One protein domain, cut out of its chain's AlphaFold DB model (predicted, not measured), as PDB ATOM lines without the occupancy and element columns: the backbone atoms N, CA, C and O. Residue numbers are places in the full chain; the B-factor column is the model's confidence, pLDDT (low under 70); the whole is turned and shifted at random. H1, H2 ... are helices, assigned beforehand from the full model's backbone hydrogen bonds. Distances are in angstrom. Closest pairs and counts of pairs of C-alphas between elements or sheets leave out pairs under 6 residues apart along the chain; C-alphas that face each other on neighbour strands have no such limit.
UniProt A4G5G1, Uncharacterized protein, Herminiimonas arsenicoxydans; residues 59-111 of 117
ATOM      1  N   SER A  59     -28.339 -24.579  27.256       92.94
ATOM      2  CA  SER A  59     -28.098 -25.998  27.550       92.94
ATOM      3  C   SER A  59     -26.637 -26.276  27.931       92.94
ATOM      4  O   SER A  59     -26.358 -26.989  28.899       92.94
ATOM      5  N   MET A  60     -25.682 -25.656  27.230       91.06
ATOM      6  CA  MET A  60     -24.259 -25.790  27.554       91.06
ATOM      7  C   MET A  60     -23.916 -25.154  28.912       91.06
ATOM      8  O   MET A  60     -23.173 -25.751  29.695       91.06
ATOM      9  N   CYS A  61     -24.483 -23.985  29.224       90.50
ATOM     10  CA  CYS A  61     -24.303 -23.317  30.516       90.50
ATOM     11  C   CYS A  61     -24.884 -24.129  31.682       90.50
ATOM     12  O   CYS A  61     -24.237 -24.251  32.729       90.50
ATOM     13  N   ASP A  62     -26.067 -24.714  31.508       93.50
ATOM     14  CA  ASP A  62     -26.715 -25.537  32.530       93.50
ATOM     15  C   ASP A  62     -25.931 -26.827  32.782       93.50
ATOM     16  O   ASP A  62     -25.719 -27.210  33.938       93.50
ATOM     17  N   MET A  63     -25.420 -27.458  31.719       89.69
ATOM     18  CA  MET A  63     -24.569 -28.642  31.836       89.69
ATOM     19  C   MET A  63     -23.239 -28.316  32.526       89.69
ATOM     20  O   MET A  63     -22.841 -29.026  33.452       89.69
ATOM     21  N   HIS A  64     -22.590 -27.203  32.166       89.06
ATOM     22  CA  HIS A  64     -21.379 -26.734  32.842       89.06
ATOM     23  C   HIS A  64     -21.634 -26.452  34.330       89.06
ATOM     24  O   HIS A  64     -20.863 -26.865  35.198       89.06
ATOM     25  N   THR A  65     -22.762 -25.814  34.644       87.00
ATOM     26  CA  THR A  65     -23.167 -25.522  36.022       87.00
ATOM     27  C   THR A  65     -23.432 -26.803  36.811       87.00
ATOM     28  O   THR A  65     -22.976 -26.915  37.950       87.00
ATOM     29  N   GLN A  66     -24.125 -27.789  36.233       86.75
ATOM     30  CA  GLN A  66     -24.337 -29.090  36.878       86.75
ATOM     31  C   GLN A  66     -23.023 -29.832  37.111       86.75
ATOM     32  O   GLN A  66     -22.796 -30.320  38.217       86.75
ATOM     33  N   MET A  67     -22.139 -29.865  36.114       83.69
ATOM     34  CA  MET A  67     -20.828 -30.501  36.231       83.69
ATOM     35  C   MET A  67     -19.998 -29.859  37.353       83.69
ATOM     36  O   MET A  67     -19.408 -30.563  38.171       83.69
ATOM     37  N   MET A  68     -20.020 -28.529  37.455       80.31
ATOM     38  CA  MET A  68     -19.303 -27.793  38.500       80.31
ATOM     39  C   MET A  68     -19.944 -27.921  39.887       80.31
ATOM     40  O   MET A  68     -19.227 -27.869  40.886       80.31
ATOM     41  N   ARG A  69     -21.269 -28.094  39.968       79.50
ATOM     42  CA  ARG A  69     -21.994 -28.334  41.230       79.50
ATOM     43  C   ARG A  69     -21.814 -29.756  41.752       79.50
ATOM     44  O   ARG A  69     -21.760 -29.943  42.963       79.50
ATOM     45  N   ALA A  70     -21.724 -30.740  40.860       73.31
ATOM     46  CA  ALA A  70     -21.453 -32.129  41.221       73.31
ATOM     47  C   ALA A  70     -20.012 -32.328  41.724       73.31
ATOM     48  O   ALA A  70     -19.733 -33.286  42.443       73.31
ATOM     49  N   GLN A  71     -19.103 -31.414  41.377       80.62
ATOM     50  CA  GLN A  71     -17.737 -31.425  41.876       80.62
ATOM     51  C   GLN A  71     -17.723 -31.033  43.358       80.62
ATOM     52  O   GLN A  71     -17.928 -29.872  43.726       80.62
ATOM     53  N   THR A  72     -17.481 -32.008  44.231       82.31
ATOM     54  CA  THR A  72     -17.408 -31.748  45.670       82.31
ATOM     55  C   THR A  72     -16.219 -30.834  45.985       82.31
ATOM     56  O   THR A  72     -15.197 -30.837  45.295       82.31
ATOM     57  N   GLN A  73     -16.328 -30.047  47.060       78.12
ATOM     58  CA  GLN A  73     -15.219 -29.222  47.562       78.12
ATOM     59  C   GLN A  73     -13.946 -30.053  47.791       78.12
ATOM     60  O   GLN A  73     -12.842 -29.587  47.517       78.12
ATOM     61  N   GLU A  74     -14.099 -31.297  48.247       80.69
ATOM     62  CA  GLU A  74     -12.984 -32.226  48.435       80.69
ATOM     63  C   GLU A  74     -12.349 -32.649  47.111       80.69
ATOM     64  O   GLU A  74     -11.127 -32.600  46.980       80.69
ATOM     65  N   GLN A  75     -13.155 -32.970  46.096       84.00
ATOM     66  CA  GLN A  75     -12.647 -33.320  44.770       84.00
ATOM     67  C   GLN A  75     -11.929 -32.138  44.109       84.00
ATOM     68  O   GLN A  75     -10.897 -32.322  43.462       84.00
ATOM     69  N   ARG A  76     -12.422 -30.913  44.318       83.75
ATOM     70  CA  ARG A  76     -11.754 -29.701  43.835       83.75
ATOM     71  C   ARG A  76     -10.406 -29.485  44.524       83.75
ATOM     72  O   ARG A  76      -9.431 -29.190  43.840       83.75
ATOM     73  N   LYS A  77     -10.322 -29.677  45.847       84.56
ATOM     74  CA  LYS A  77      -9.053 -29.595  46.595       84.56
ATOM     75  C   LYS A  77      -8.056 -30.660  46.149       84.56
ATOM     76  O   LYS A  77      -6.889 -30.336  45.969       84.56
ATOM     77  N   ALA A  78      -8.510 -31.893  45.932       86.25
ATOM     78  CA  ALA A  78      -7.663 -32.974  45.433       86.25
ATOM     79  C   ALA A  78      -7.124 -32.665  44.028       86.25
ATOM     80  O   ALA A  78      -5.927 -32.795  43.786       86.25
ATOM     81  N   MET A  79      -7.979 -32.170  43.128       85.69
ATOM     82  CA  MET A  79      -7.567 -31.750  41.787       85.69
ATOM     83  C   MET A  79      -6.588 -30.570  41.831       85.69
ATOM     84  O   MET A  79      -5.601 -30.576  41.104       85.69
ATOM     85  N   MET A  80      -6.814 -29.583  42.707       85.25
ATOM     86  CA  MET A  80      -5.868 -28.481  42.918       85.25
ATOM     87  C   MET A  80      -4.532 -28.970  43.478       85.25
ATOM     88  O   MET A  80      -3.490 -28.523  43.016       85.25
ATOM     89  N   ALA A  81      -4.541 -29.886  44.447       85.00
ATOM     90  CA  ALA A  81      -3.322 -30.431  45.035       85.00
ATOM     91  C   ALA A  81      -2.493 -31.208  44.001       85.00
ATOM     92  O   ALA A  81      -1.284 -31.006  43.911       85.00
ATOM     93  N   GLU A  82      -3.143 -32.034  43.177       84.62
ATOM     94  CA  GLU A  82      -2.490 -32.716  42.054       84.62
ATOM     95  C   GLU A  82      -1.986 -31.722  41.003       84.62
ATOM     96  O   GLU A  82      -0.868 -31.857  40.509       84.62
ATOM     97  N   HIS A  83      -2.750 -30.668  40.710       85.56
ATOM     98  CA  HIS A  83      -2.319 -29.632  39.779       85.56
ATOM     99  C   HIS A  83      -1.075 -28.883  40.282       85.56
ATOM    100  O   HIS A  83      -0.093 -28.775  39.549       85.56
ATOM    101  N   ILE A  84      -1.060 -28.460  41.550       81.25
ATOM    102  CA  ILE A  84       0.091 -27.797  42.184       81.25
ATOM    103  C   ILE A  84       1.307 -28.728  42.204       81.25
ATOM    104  O   ILE A  84       2.424 -28.291  41.954       81.25
ATOM    105  N   LYS A  85       1.095 -30.023  42.454       80.94
ATOM    106  CA  LYS A  85       2.157 -31.034  42.424       80.94
ATOM    107  C   LYS A  85       2.710 -31.264  41.014       80.94
ATOM    108  O   LYS A  85       3.896 -31.546  40.870       80.94
ATOM    109  N   SER A  86       1.863 -31.159  39.989       84.25
ATOM    110  CA  SER A  86       2.273 -31.259  38.585       84.25
ATOM    111  C   SER A  86       2.978 -29.998  38.073       84.25
ATOM    112  O   SER A  86       3.758 -30.077  37.124       84.25
ATOM    113  N   MET A  87       2.737 -28.842  38.703       84.38
ATOM    114  CA  MET A  87       3.451 -27.611  38.385       84.38
ATOM    115  C   MET A  87       4.900 -27.724  38.841       84.38
ATOM    116  O   MET A  87       5.200 -27.988  40.006       84.38
ATOM    117  N   SER A  88       5.824 -27.495  37.908       83.12
ATOM    118  CA  SER A  88       7.233 -27.425  38.264       83.12
ATOM    119  C   SER A  88       7.467 -26.224  39.194       83.12
ATOM    120  O   SER A  88       6.829 -25.177  39.032       83.12
ATOM    121  N   PRO A  89       8.407 -26.322  40.150       83.94
ATOM    122  CA  PRO A  89       8.726 -25.216  41.051       83.94
ATOM    123  C   PRO A  89       9.095 -23.922  40.311       83.94
ATOM    124  O   PRO A  89       8.737 -22.835  40.758       83.94
ATOM    125  N   GLN A  90       9.759 -24.036  39.152       85.69
ATOM    126  CA  GLN A  90      10.084 -22.893  38.291       85.69
ATOM    127  C   GLN A  90       8.827 -22.206  37.751       85.69
ATOM    128  O   GLN A  90       8.716 -20.988  37.841       85.69
ATOM    129  N   MET A  91       7.863 -22.979  37.249       87.88
ATOM    130  CA  MET A  91       6.621 -22.430  36.703       87.88
ATOM    131  C   MET A  91       5.767 -21.787  37.806       87.88
ATOM    132  O   MET A  91       5.138 -20.757  37.588       87.88
ATOM    133  N   MET A  92       5.793 -22.344  39.022       87.25
ATOM    134  CA  MET A  92       5.126 -21.738  40.178       87.25
ATOM    135  C   MET A  92       5.747 -20.390  40.561       87.25
ATOM    136  O   MET A  92       5.020 -19.445  40.867       87.25
ATOM    137  N   GLN A  93       7.075 -20.281  40.509       90.88
ATOM    138  CA  GLN A  93       7.777 -19.029  40.784       90.88
ATOM    139  C   GLN A  93       7.490 -17.965  39.719       90.88
ATOM    140  O   GLN A  93       7.221 -16.812  40.059       90.88
ATOM    141  N   GLU A  94       7.497 -18.352  38.445       92.19
ATOM    142  CA  GLU A  94       7.130 -17.471  37.336       92.19
ATOM    143  C   GLU A  94       5.681 -16.983  37.470       92.19
ATOM    144  O   GLU A  94       5.411 -15.788  37.354       92.19
ATOM    145  N   HIS A  95       4.763 -17.885  37.822       88.00
ATOM    146  CA  HIS A  95       3.360 -17.556  38.045       88.00
ATOM    147  C   HIS A  95       3.159 -16.576  39.212       88.00
ATOM    148  O   HIS A  95       2.405 -15.611  39.082       88.00
ATOM    149  N   MET A  96       3.867 -16.763  40.335       90.25
ATOM    150  CA  MET A  96       3.827 -15.805  41.448       90.25
ATOM    151  C   MET A  96       4.360 -14.428  41.042       90.25
ATOM    152  O   MET A  96       3.754 -13.419  41.400       90.25
ATOM    153  N   ASN A  97       5.454 -14.376  40.279       95.19
ATOM    154  CA  ASN A  97       6.039 -13.115  39.818       95.19
ATOM    155  C   ASN A  97       5.084 -12.370  38.865       95.19
ATOM    156  O   ASN A  97       4.886 -11.162  38.980       95.19
ATOM    157  N   MET A  98       4.411 -13.110  37.979       93.81
ATOM    158  CA  MET A  98       3.389 -12.559  37.090       93.81
ATOM    159  C   MET A  98       2.199 -11.985  37.870       93.81
ATOM    160  O   MET A  98       1.847 -10.828  37.652       93.81
ATOM    161  N   MET A  99       1.634 -12.736  38.825       92.00
ATOM    162  CA  MET A  99       0.534 -12.240  39.668       92.00
ATOM    163  C   MET A  99       0.938 -11.015  40.493       92.00
ATOM    164  O   MET A  99       0.140 -10.098  40.681       92.00
ATOM    165  N   GLN A 100       2.174 -10.984  40.992       93.81
ATOM    166  CA  GLN A 100       2.684  -9.843  41.747       93.81
ATOM    167  C   GLN A 100       2.787  -8.592  40.868       93.81
ATOM    168  O   GLN A 100       2.353  -7.517  41.286       93.81
ATOM    169  N   SER A 101       3.302  -8.743  39.646       95.25
ATOM    170  CA  SER A 101       3.363  -7.668  38.653       95.25
ATOM    171  C   SER A 101       1.965  -7.171  38.266       95.25
ATOM    172  O   SER A 101       1.710  -5.966  38.251       95.25
ATOM    173  N   GLU A 102       1.016  -8.081  38.039       92.12
ATOM    174  CA  GLU A 102      -0.362  -7.726  37.696       92.12
ATOM    175  C   GLU A 102      -1.066  -6.980  38.836       92.12
ATOM    176  O   GLU A 102      -1.674  -5.933  38.606       92.12
ATOM    177  N   MET A 103      -0.926  -7.448  40.082       90.62
ATOM    178  CA  MET A 103      -1.455  -6.736  41.248       90.62
ATOM    179  C   MET A 103      -0.829  -5.352  41.405       90.62
ATOM    180  O   MET A 103      -1.526  -4.404  41.773       90.62
ATOM    181  N   GLN A 104       0.467  -5.217  41.125       92.38
ATOM    182  CA  GLN A 104       1.137  -3.924  41.163       92.38
ATOM    183  C   GLN A 104       0.567  -2.977  40.102       92.38
ATOM    184  O   GLN A 104       0.174  -1.861  40.441       92.38
ATOM    185  N   MET A 105       0.408  -3.440  38.862       91.19
ATOM    186  CA  MET A 105      -0.206  -2.646  37.795       91.19
ATOM    187  C   MET A 105      -1.667  -2.290  38.099       91.19
ATOM    188  O   MET A 105      -2.074  -1.148  37.889       91.19
ATOM    189  N   MET A 106      -2.468  -3.220  38.627       89.19
ATOM    190  CA  MET A 106      -3.849  -2.937  39.040       89.19
ATOM    191  C   MET A 106      -3.902  -1.900  40.162       89.19
ATOM    192  O   MET A 106      -4.751  -1.006  40.146       89.19
ATOM    193  N   ARG A 107      -2.988  -1.994  41.131       88.06
ATOM    194  CA  ARG A 107      -2.872  -1.019  42.215       88.06
ATOM    195  C   ARG A 107      -2.489   0.356  41.685       88.06
ATOM    196  O   ARG A 107      -3.041   1.344  42.153       88.06
ATOM    197  N   GLU A 108      -1.587   0.429  40.715       87.56
ATOM    198  CA  GLU A 108      -1.208   1.685  40.065       87.56
ATOM    199  C   GLU A 108      -2.372   2.268  39.254       87.56
ATOM    200  O   GLU A 108      -2.665   3.455  39.392       87.56
ATOM    201  N   GLN A 109      -3.110   1.448  38.499       82.31
ATOM    202  CA  GLN A 109      -4.300   1.886  37.759       82.31
ATOM    203  C   GLN A 109      -5.430   2.369  38.677       82.31
ATOM    204  O   GLN A 109      -6.094   3.356  38.364       82.31
ATOM    205  N   MET A 110      -5.659   1.710  39.816       78.31
ATOM    206  CA  MET A 110      -6.662   2.162  40.786       78.31
ATOM    207  C   MET A 110      -6.177   3.352  41.623       78.31
ATOM    208  O   MET A 110      -6.968   4.239  41.935       78.31
ATOM    209  N   GLY A 111      -4.887   3.411  41.957       69.75
ATOM    210  CA  GLY A 111      -4.285   4.493  42.739       69.75
ATOM    211  C   GLY A 111      -4.139   5.806  41.966       69.75
ATOM    212  O   GLY A 111      -4.266   6.878  42.551       69.75
TER     213      GLY A 111
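What this domain is: This is residues 59 to 111 of the 117 residues of an uncharacterized protein of Herminiimonas arsenicoxydans (UniProt A4G5G1). Three helices follow one another end to end as a wide open U: H1 makes the short arm, H2 the base and H3 the long arm. Nothing fills the space between the arms, and no helix touches another. The printed part has 53 residues with three named helices in the order H1, H2, H3 and no named strand; its class is all helix. It is extended, with a radius of gyration of the C-alphas of 16.5 A, and its C-alphas span 39 by 30 by 17 A.

Where its parts are: H1, residues 59 to 70, begins at C-alpha 59 at (-28.098, -25.998, 27.550) and is 16.4 A long from first to last C-alpha. H2, residues 73 to 86, is 19.8 A long and begins at C-alpha 73 at (-15.219, -29.222, 47.562). H3, residues 89 to 111, is the longest helix with 23 residues and 32.5 A, ending at C-alpha 111 at (-4.285, 4.493, 42.739).

How they stand to each other: H1 and H2 are apart, joined by a tight link of 2 residues. H2 and H3, also joined by a tight link of 2 residues, are only just apart, with their closest C-alphas 8.1 A from each other. H1 and H3 are apart. The N-to-C direction is (0.36, -0.34, 0.87) in H1, (0.92, 0.04, -0.38) in H2 and (-0.44, 0.90, 0.05) in H3. In H1, H2 and H3 every O i to N i+4 pair is within hydrogen-bond range.

The domain as a whole: The two C-alphas farthest apart, those of Ser 59 and Gly 111, are 41.6 A from each other. Residues 59 to 67 of H1 and 93 to 111 of H3 are among the stretches that stand free. The printed part has no cut and no long link. The mean pLDDT of the printed part is 86.3, and residue 111 is under 70.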